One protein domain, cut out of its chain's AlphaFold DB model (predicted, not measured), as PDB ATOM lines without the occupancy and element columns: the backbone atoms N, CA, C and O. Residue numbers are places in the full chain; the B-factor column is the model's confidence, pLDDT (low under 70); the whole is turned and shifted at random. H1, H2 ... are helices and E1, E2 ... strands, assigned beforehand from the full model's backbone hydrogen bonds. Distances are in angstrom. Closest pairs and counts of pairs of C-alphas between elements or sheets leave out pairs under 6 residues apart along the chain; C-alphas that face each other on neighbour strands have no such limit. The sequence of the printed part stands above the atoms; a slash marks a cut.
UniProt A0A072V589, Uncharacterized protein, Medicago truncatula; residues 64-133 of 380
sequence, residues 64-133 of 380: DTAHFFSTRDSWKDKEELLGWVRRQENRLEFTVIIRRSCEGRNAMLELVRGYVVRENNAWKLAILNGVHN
ATOM      1  N   ASP A  64     129.700 160.565 150.441       70.62
ATOM      2  CA  ASP A  64     130.639 159.503 150.050       70.62
ATOM      3  C   ASP A  64     130.421 159.060 148.592       70.62
ATOM      4  O   ASP A  64     129.393 158.498 148.207       70.62
ATOM      5  N   THR A  65     131.439 159.294 147.773       70.69
ATOM      6  CA  THR A  65     131.485 158.984 146.342       70.69
ATOM      7  C   THR A  65     132.480 157.869 146.007       70.69
ATOM      8  O   THR A  65     132.622 157.513 144.835       70.69
ATOM      9  N   ALA A  66     133.151 157.267 147.003       72.88
ATOM     10  CA  ALA A  66     134.167 156.229 146.788       72.88
ATOM     11  C   ALA A  66     133.628 155.030 145.996       72.88
ATOM     12  O   ALA A  66     134.317 154.453 145.147       72.88
ATOM     13  N   HIS A  67     132.375 154.656 146.239       74.94
ATOM     14  CA  HIS A  67     131.753 153.508 145.588       74.94
ATOM     15  C   HIS A  67     131.681 153.654 144.057       74.94
ATOM     16  O   HIS A  67     131.806 152.662 143.342       74.94
ATOM     17  N   PHE A  68     131.587 154.879 143.532       70.56
ATOM     18  CA  PHE A  68     131.551 155.136 142.089       70.56
ATOM     19  C   PHE A  68     132.897 154.935 141.387       70.56
ATOM     20  O   PHE A  68     132.946 154.685 140.181       70.56
ATOM     21  N   PHE A  69     133.992 155.025 142.140       74.50
ATOM     22  CA  PHE A  69     135.354 154.849 141.639       74.50
ATOM     23  C   PHE A  69     135.967 153.500 142.010       74.50
ATOM     24  O   PHE A  69     137.109 153.215 141.645       74.50
ATOM     25  N   SER A  70     135.219 152.664 142.729       79.06
ATOM     26  CA  SER A  70     135.684 151.367 143.196       79.06
ATOM     27  C   SER A  70     135.688 150.371 142.041       79.06
ATOM     28  O   SER A  70     134.651 149.851 141.644       79.06
ATOM     29  N   THR A  71     136.871 150.096 141.494       80.62
ATOM     30  CA  THR A  71     137.055 149.058 140.478       80.62
ATOM     31  C   THR A  71     138.351 148.286 140.708       80.62
ATOM     32  O   THR A  71     139.321 148.806 141.261       80.62
ATOM     33  N   ARG A  72     138.352 147.014 140.297       77.19
ATOM     34  CA  ARG A  72     139.546 146.157 140.235       77.19
ATOM     35  C   ARG A  72     140.179 146.141 138.841       77.19
ATOM     36  O   ARG A  72     141.176 145.446 138.641       77.19
ATOM     37  N   ASP A  73     139.599 146.886 137.905       84.81
ATOM     38  CA  ASP A  73     140.034 146.948 136.520       84.81
ATOM     39  C   ASP A  73     141.422 147.582 136.400       84.81
ATOM     40  O   ASP A  73     141.879 148.366 137.239       84.81
ATOM     41  N   SER A  74     142.095 147.235 135.311       84.38
ATOM     42  CA  SER A  74     143.358 147.838 134.917       84.38
ATOM     43  C   SER A  74     143.285 148.253 133.457       84.38
ATOM     44  O   SER A  74     142.740 147.510 132.642       84.38
ATOM     45  N   TRP A  75     143.863 149.404 133.129       86.81
ATOM     46  CA  TRP A  75     143.812 149.986 131.787       86.81
ATOM     47  C   TRP A  75     145.174 149.927 131.101       86.81
ATOM     48  O   TRP A  75     146.217 149.961 131.763       86.81
ATOM     49  N   LYS A  76     145.164 149.831 129.769       83.94
ATOM     50  CA  LYS A  76     146.379 149.699 128.951       83.94
ATOM     51  C   LYS A  76     147.153 151.010 128.881       83.94
ATOM     52  O   LYS A  76     148.380 151.008 128.946       83.94
ATOM     53  N   ASP A  77     146.438 152.124 128.786       82.31
ATOM     54  CA  ASP A  77     147.011 153.462 128.711       82.31
ATOM     55  C   ASP A  77     146.257 154.469 129.597       82.31
ATOM     56  O   ASP A  77     145.241 154.175 130.241       82.31
ATOM     57  N   LYS A  78     146.817 155.677 129.683       77.19
ATOM     58  CA  LYS A  78     146.279 156.757 130.510       77.19
ATOM     59  C   LYS A  78     144.947 157.256 129.954       77.19
ATOM     60  O   LYS A  78     144.066 157.647 130.718       77.19
ATOM     61  N   GLU A  79     144.814 157.299 128.638       77.44
ATOM     62  CA  GLU A  79     143.657 157.804 127.913       77.44
ATOM     63  C   GLU A  79     142.424 156.923 128.143       77.44
ATOM     64  O   GLU A  79     141.329 157.450 128.337       77.44
ATOM     65  N   GLU A  80     142.605 155.606 128.209       81.81
ATOM     66  CA  GLU A  80     141.581 154.610 128.502       81.81
ATOM     67  C   GLU A  80     141.087 154.730 129.951       81.81
ATOM     68  O   GLU A  80     139.875 154.788 130.188       81.81
ATOM     69  N   LEU A  81     142.012 154.889 130.909       82.19
ATOM     70  CA  LEU A  81     141.681 155.200 132.303       82.19
ATOM     71  C   LEU A  81     140.883 156.511 132.399       82.19
ATOM     72  O   LEU A  81     139.832 156.565 133.037       82.19
ATOM     73  N   LEU A  82     141.354 157.576 131.742       79.62
ATOM     74  CA  LEU A  82     140.653 158.863 131.720       79.62
ATOM     75  C   LEU A  82     139.286 158.760 131.036       79.62
ATOM     76  O   LEU A  82     138.340 159.424 131.456       79.62
ATOM     77  N   GLY A  83     139.163 157.927 130.004       80.88
ATOM     78  CA  GLY A  83     137.898 157.621 129.349       80.88
ATOM     79  C   GLY A  83     136.907 156.958 130.305       80.88
ATOM     80  O   GLY A  83     135.735 157.327 130.317       80.88
ATOM     81  N   TRP A  84     137.366 156.029 131.146       84.62
ATOM     82  CA  TRP A  84     136.531 155.411 132.176       84.62
ATOM     83  C   TRP A  84     136.127 156.397 133.277       84.62
ATOM     84  O   TRP A  84     134.941 156.480 133.592       84.62
ATOM     85  N   VAL A  85     137.064 157.202 133.791       80.75
ATOM     86  CA  VAL A  85     136.781 158.244 134.799       80.75
ATOM     87  C   VAL A  85     135.710 159.214 134.293       80.75
ATOM     88  O   VAL A  85     134.733 159.466 134.990       80.75
ATOM     89  N   ARG A  86     135.820 159.667 133.038       78.62
ATOM     90  CA  ARG A  86     134.818 160.538 132.396       78.62
ATOM     91  C   ARG A  86     133.445 159.890 132.231       78.62
ATOM     92  O   ARG A  86     132.430 160.579 132.240       78.62
ATOM     93  N   ARG A  87     133.371 158.564 132.075       79.56
ATOM     94  CA  ARG A  87     132.075 157.863 132.067       79.56
ATOM     95  C   ARG A  87     131.413 157.889 133.441       79.56
ATOM     96  O   ARG A  87     130.192 157.992 133.493       79.56
ATOM     97  N   GLN A  88     132.193 157.819 134.522       75.19
ATOM     98  CA  GLN A  88     131.655 157.970 135.875       75.19
ATOM     99  C   GLN A  88     131.227 159.420 136.145       75.19
ATOM    100  O   GLN A  88     130.143 159.623 136.678       75.19
ATOM    101  N   GLU A  89     131.991 160.417 135.676       70.38
ATOM    102  CA  GLU A  89     131.583 161.837 135.709       70.38
ATOM    103  C   GLU A  89     130.206 162.046 135.071       70.38
ATOM    104  O   GLU A  89     129.301 162.589 135.695       70.38
ATOM    105  N   ASN A  90     130.016 161.553 133.842       67.44
ATOM    106  CA  ASN A  90     128.762 161.728 133.104       67.44
ATOM    107  C   ASN A  90     127.557 161.067 133.786       67.44
ATOM    108  O   ASN A  90     126.430 161.499 133.574       67.44
ATOM    109  N   ARG A  91     127.772 160.009 134.574       69.31
ATOM    110  CA  ARG A  91     126.699 159.327 135.314       69.31
ATOM    111  C   ARG A  91     126.260 160.086 136.560       69.31
ATOM    112  O   ARG A  91     125.167 159.841 137.055       69.31
ATOM    113  N   LEU A  92     127.131 160.941 137.081       64.12
ATOM    114  CA  LEU A  92     127.020 161.515 138.421       64.12
ATOM    115  C   LEU A  92     127.048 163.041 138.409       64.12
ATOM    116  O   LEU A  92     127.025 163.665 139.466       64.12
ATOM    117  N   GLU A  93     127.098 163.624 137.210       62.66
ATOM    118  CA  GLU A  93     126.992 165.054 136.922       62.66
ATOM    119  C   GLU A  93     128.006 165.935 137.685       62.66
ATOM    120  O   GLU A  93     127.823 167.145 137.795       62.66
ATOM    121  N   PHE A  94     129.123 165.361 138.150       63.72
ATOM    122  CA  PHE A  94     130.271 166.101 138.687       63.72
ATOM    123  C   PHE A  94     131.452 166.068 137.714       63.72
ATOM    124  O   PHE A  94     131.454 165.341 136.724       63.72
ATOM    125  N   THR A  95     132.487 166.869 137.971       60.91
ATOM    126  CA  THR A  95     133.690 166.895 137.126       60.91
ATOM    127  C   THR A  95     134.961 166.647 137.913       60.91
ATOM    128  O   THR A  95     135.234 167.311 138.911       60.91
ATOM    129  N   VAL A  96     135.795 165.751 137.391       67.81
ATOM    130  CA  VAL A  96     137.157 165.513 137.849       67.81
ATOM    131  C   VAL A  96     138.099 166.457 137.110       67.81
ATOM    132  O   VAL A  96     138.225 166.472 135.884       67.81
ATOM    133  N   ILE A  97     138.826 167.264 137.878       62.19
ATOM    134  CA  ILE A  97     139.908 168.089 137.346       62.19
ATOM    135  C   ILE A  97     141.203 167.286 137.428       62.19
ATOM    136  O   ILE A  97     141.682 166.958 138.512       62.19
ATOM    137  N   ILE A  98     141.817 167.013 136.276       69.06
ATOM    138  CA  ILE A  98     143.126 166.356 136.226       69.06
ATOM    139  C   ILE A  98     144.192 167.358 136.686       69.06
ATOM    140  O   ILE A  98     144.608 168.235 135.923       69.06
ATOM    141  N   ARG A  99     144.669 167.219 137.924       61.38
ATOM    142  CA  ARG A  99     145.875 167.912 138.394       61.38
ATOM    143  C   ARG A  99     147.122 167.117 138.010       61.38
ATOM    144  O   ARG A  99     147.172 165.900 138.166       61.38
ATOM    145  N   ARG A 100     148.141 167.807 137.488       54.16
ATOM    146  CA  ARG A 100     149.497 167.245 137.387       54.16
ATOM    147  C   ARG A 100     150.141 167.322 138.769       54.16
ATOM    148  O   ARG A 100     149.977 168.336 139.439       54.16
ATOM    149  N   SER A 101     150.839 166.266 139.186       53.53
ATOM    150  CA  SER A 101     151.532 166.232 140.474       53.53
ATOM    151  C   SER A 101     152.656 167.272 140.494       53.53
ATOM    152  O   SER A 101     153.722 167.055 139.920       53.53
ATOM    153  N   CYS A 102     152.414 168.404 141.137       41.56
ATOM    154  CA  CYS A 102     153.445 169.303 141.635       41.56
ATOM    155  C   CYS A 102     152.924 169.980 142.908       41.56
ATOM    156  O   CYS A 102     151.716 170.103 143.105       41.56
ATOM    157  N   GLU A 103     153.854 170.271 143.812       42.78
ATOM    158  CA  GLU A 103     153.668 170.382 145.259       42.78
ATOM    159  C   GLU A 103     152.548 171.319 145.726       42.78
ATOM    160  O   GLU A 103     152.389 172.444 145.260       42.78
ATOM    161  N   GLY A 104     151.788 170.825 146.708       46.59
ATOM    162  CA  GLY A 104     150.661 171.521 147.327       46.59
ATOM    163  C   GLY A 104     149.591 170.529 147.775       46.59
ATOM    164  O   GLY A 104     148.500 170.494 147.214       46.59
ATOM    165  N   ARG A 105     149.935 169.667 148.743       47.25
ATOM    166  CA  ARG A 105     149.056 168.613 149.275       47.25
ATOM    167  C   ARG A 105     147.886 169.241 150.030       47.25
ATOM    168  O   ARG A 105     148.037 169.618 151.185       47.25
ATOM    169  N   ASN A 106     146.724 169.322 149.392       49.31
ATOM    170  CA  ASN A 106     145.460 169.534 150.090       49.31
ATOM    171  C   ASN A 106     144.629 168.253 149.935       49.31
ATOM    172  O   ASN A 106     143.950 168.059 148.930       49.31
ATOM    173  N   ALA A 107     144.737 167.359 150.924       46.69
ATOM    174  CA  ALA A 107     144.156 166.009 150.916       46.69
ATOM    175  C   ALA A 107     142.616 165.989 150.806       46.69
ATOM    176  O   ALA A 107     142.024 164.964 150.485       46.69
ATOM    177  N   MET A 108     141.959 167.131 151.025       44.38
ATOM    178  CA  MET A 108     140.503 167.268 150.925       44.38
ATOM    179  C   MET A 108     139.979 167.286 149.476       44.38
ATOM    180  O   MET A 108     138.782 167.163 149.268       44.38
ATOM    181  N   LEU A 109     140.849 167.454 148.469       49.66
ATOM    182  CA  LEU A 109     140.453 167.548 147.052       49.66
ATOM    183  C   LEU A 109     140.978 166.389 146.186       49.66
ATOM    184  O   LEU A 109     140.732 166.368 144.979       49.66
ATOM    185  N   GLU A 110     141.733 165.452 146.764       57.88
ATOM    186  CA  GLU A 110     142.256 164.289 146.042       57.88
ATOM    187  C   GLU A 110     141.283 163.114 146.160       57.88
ATOM    188  O   GLU A 110     141.396 162.273 147.044       57.88
ATOM    189  N   LEU A 111     140.323 163.061 145.235       65.94
ATOM    190  CA  LEU A 111     139.349 161.972 145.160       65.94
ATOM    191  C   LEU A 111     140.028 160.649 144.770       65.94
ATOM    192  O   LEU A 111     139.880 159.614 145.419       65.94
ATOM    193  N   VAL A 112     140.833 160.701 143.708       69.44
ATOM    194  CA  VAL A 112     141.338 159.523 143.008       69.44
ATOM    195  C   VAL A 112     142.731 159.786 142.420       69.44
ATOM    196  O   VAL A 112     142.993 160.852 141.863       69.44
ATOM    197  N   ARG A 113     143.618 158.787 142.482       76.19
ATOM    198  CA  ARG A 113     144.977 158.800 141.925       76.19
ATOM    199  C   ARG A 113     145.177 157.657 140.932       76.19
ATOM    200  O   ARG A 113     145.121 156.488 141.299       76.19
ATOM    201  N   GLY A 114     145.485 158.000 139.683       78.56
ATOM    202  CA  GLY A 114     145.974 157.041 138.693       78.56
ATOM    203  C   GLY A 114     147.465 156.760 138.887       78.56
ATOM    204  O   GLY A 114     148.254 157.699 139.013       78.56
ATOM    205  N   TYR A 115     147.861 155.493 138.904       78.12
ATOM    206  CA  TYR A 115     149.262 155.074 138.980       78.12
ATOM    207  C   TYR A 115     149.523 153.869 138.075       78.12
ATOM    208  O   TYR A 115     148.609 153.119 137.743       78.12
ATOM    209  N   VAL A 116     150.778 153.688 137.668       82.94
ATOM    210  CA  VAL A 116     151.197 152.553 136.837       82.94
ATOM    211  C   VAL A 116     151.783 151.469 137.730       82.94
ATOM    212  O   VAL A 116     152.676 151.736 138.536       82.94
ATOM    213  N   VAL A 117     151.294 150.242 137.578       82.81
ATOM    214  CA  VAL A 117     151.868 149.056 138.219       82.81
ATOM    215  C   VAL A 117     153.016 148.547 137.355       82.81
ATOM    216  O   VAL A 117     152.798 148.144 136.214       82.81
ATOM    217  N   ARG A 118     154.237 148.556 137.907       76.75
ATOM    218  CA  ARG A 118     155.475 148.207 137.185       76.75
ATOM    219  C   ARG A 118     155.507 146.775 136.652       76.75
ATOM    220  O   ARG A 118     156.117 146.546 135.621       76.75
ATOM    221  N   GLU A 119     154.857 145.834 137.332       80.44
ATOM    222  CA  GLU A 119     154.886 144.409 136.967       80.44
ATOM    223  C   GLU A 119     154.185 144.129 135.630       80.44
ATOM    224  O   GLU A 119     154.687 143.353 134.825       80.44
ATOM    225  N   ASN A 120     153.070 144.818 135.357       79.06
ATOM    226  CA  ASN A 120     152.233 144.551 134.181       79.06
ATOM    227  C   ASN A 120     152.112 145.764 133.244       79.06
ATOM    228  O   ASN A 120     151.301 145.736 132.322       79.06
ATOM    229  N   ASN A 121     152.854 146.852 133.506       81.06
ATOM    230  CA  ASN A 121     152.724 148.150 132.822       81.06
ATOM    231  C   ASN A 121     151.268 148.634 132.674       81.06
ATOM    232  O   ASN A 121     150.914 149.309 131.712       81.06
ATOM    233  N   ALA A 122     150.423 148.298 133.647       81.81
ATOM    234  CA  ALA A 122     149.001 148.597 133.607       81.81
ATOM    235  C   ALA A 122     148.676 149.791 134.507       81.81
ATOM    236  O   ALA A 122     149.202 149.919 135.619       81.81
ATOM    237  N   TRP A 123     147.781 150.653 134.039       86.31
ATOM    238  CA  TRP A 123     147.237 151.746 134.832       86.31
ATOM    239  C   TRP A 123     146.210 151.200 135.817       86.31
ATOM    240  O   TRP A 123     145.333 150.421 135.448       86.31
ATOM    241  N   LYS A 124     146.310 151.622 137.076       83.56
ATOM    242  CA  LYS A 124     145.339 151.349 138.136       83.56
ATOM    243  C   LYS A 124     144.923 152.637 138.825       83.56
ATOM    244  O   LYS A 124     145.599 153.666 138.742       83.56
ATOM    245  N   LEU A 125     143.789 152.555 139.504       82.94
ATOM    246  CA  LEU A 125     143.151 153.667 140.179       82.94
ATOM    247  C   LEU A 125     143.134 153.405 141.686       82.94
ATOM    248  O   LEU A 125     142.613 152.387 142.124       82.94
ATOM    249  N   ALA A 126     143.709 154.310 142.473       79.50
ATOM    250  CA  ALA A 126     143.568 154.317 143.924       79.50
ATOM    251  C   ALA A 126     142.598 155.428 144.325       79.50
ATOM    252  O   ALA A 126     142.765 156.573 143.907       79.50
ATOM    253  N   ILE A 127     141.605 155.104 145.146       75.19
ATOM    254  CA  ILE A 127     140.741 156.100 145.784       75.19
ATOM    255  C   ILE A 127     141.475 156.574 147.034       75.19
ATOM    256  O   ILE A 127     141.917 155.745 147.829       75.19
ATOM    257  N   LEU A 128     141.659 157.884 147.179       72.12
ATOM    258  CA  LEU A 128     142.365 158.453 148.330       72.12
ATOM    259  C   LEU A 128     141.369 158.977 149.360       72.12
ATOM    260  O   LEU A 128     141.450 158.608 150.527       72.12
ATOM    261  N   ASN A 129     140.412 159.794 148.921       71.06
ATOM    262  CA  ASN A 129     139.376 160.340 149.783       71.06
ATOM    263  C   ASN A 129     138.047 160.436 149.021       71.06
ATOM    264  O   ASN A 129     137.900 161.283 148.149       71.06
ATOM    265  N   GLY A 130     137.088 159.558 149.328       64.44
ATOM    266  CA  GLY A 130     135.769 159.524 148.674       64.44
ATOM    267  C   GLY A 130     134.794 160.601 149.139       64.44
ATOM    268  O   GLY A 130     133.698 160.708 148.595       64.44
ATOM    269  N   VAL A 131     135.178 161.372 150.151       67.50
ATOM    270  CA  VAL A 131     134.291 162.249 150.899       67.50
ATOM    271  C   VAL A 131     134.322 163.675 150.352       67.50
ATOM    272  O   VAL A 131     135.365 164.331 150.351       67.50
ATOM    273  N   HIS A 132     133.152 164.184 149.967       64.94
ATOM    274  CA  HIS A 132     132.953 165.575 149.560       64.94
ATOM    275  C   HIS A 132     132.262 166.385 150.655       64.94
ATOM    276  O   HIS A 132     131.363 165.895 151.326       64.94
ATOM    277  N   ASN A 133     132.668 167.645 150.813       62.69
ATOM    278  CA  ASN A 133     132.152 168.575 151.824       62.69
ATOM    279  C   ASN A 133     130.997 169.466 151.322       62.69
ATOM    280  O   ASN A 133     130.692 170.485 151.945       62.69
TER     281      ASN A 133
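What this domain is: This is residues 64 to 133 of the 380 residues of an uncharacterized protein of Medicago truncatula (UniProt A0A072V589). A two-stranded hairpin, E1 and E2, has one longer helix, H2, packed over it with residues 78 to 85, while the very short helix H1 sits by the end of the hairpin where E1 begins and E2 ends. A long loop, residues 93 to 111, leads from H2 back to E1, and its residues 100 to 106 stick out from the rest. The printed part has 70 residues, with two named helices and then two named strands in the order H1 H2 E1 E2; the sheet has the order E1 - E2 and is antiparallel. The class is mixed, helices and strands, with 31 residues, under half, in named elements. The whole is compact, with a radius of gyration of the C-alphas of 12.2 A, and spans 36 by 31 by 17 A.

How they stand to each other: Look first at E1, residues 112 to 117, and E2, residues 122 to 127, which form a hairpin of antiparallel strands with 149 degrees between their directions. Here N 113 and O 126 are 2.8 A apart and N 117 and O 122 are 2.9 A apart, both within hydrogen-bond range. From this sheet go to H2, residues 78 to 92: its closest C-alphas to E2 are those of Lys 78 and Trp 123, 6.7 A apart, and to E1 those of Leu 81 and Gly 114, 7.9 A apart. H1, residues 66 to 69, only just touches H2, with 3 pairs of C-alphas within 8 A, and it does so with residues 85 to 88 of H2 alone; the closest are those of Phe 68 and Gln 88, 6.8 A apart. The closest C-alphas of H1 and E2 are those of Ala 66 and Ile 127, 6.7 A apart. In H2 every O i to N i+4 pair is within hydrogen-bond range; H1 is too short for such a pair.

Where its parts are: Find C-alpha 112 at (141.338, 159.523, 143.008); from there E1 runs 15.6 A to C-alpha 117. E2 runs 16.5 A from C-alpha 122 to C-alpha 127 at (140.741, 156.100, 145.784). H2 begins at C-alpha 78, at (146.279, 156.757, 130.510), and runs 21.4 A to C-alpha 92. H1 runs 5.5 A from C-alpha 66 to C-alpha 69.

The domain as a whole: The two C-alphas farthest apart are those of Glu 119 and Asn 133, at 36.4 A. The printed part has no cut. The link from H2 to E1 is long, with 19 residues; that from H1 to H2 is short, with 8, and that from E1 to E2 is tight, with 4. The mean pLDDT of the printed part is 71.0, and residues 90 to 112 and 130 to 133 of the model are under 70.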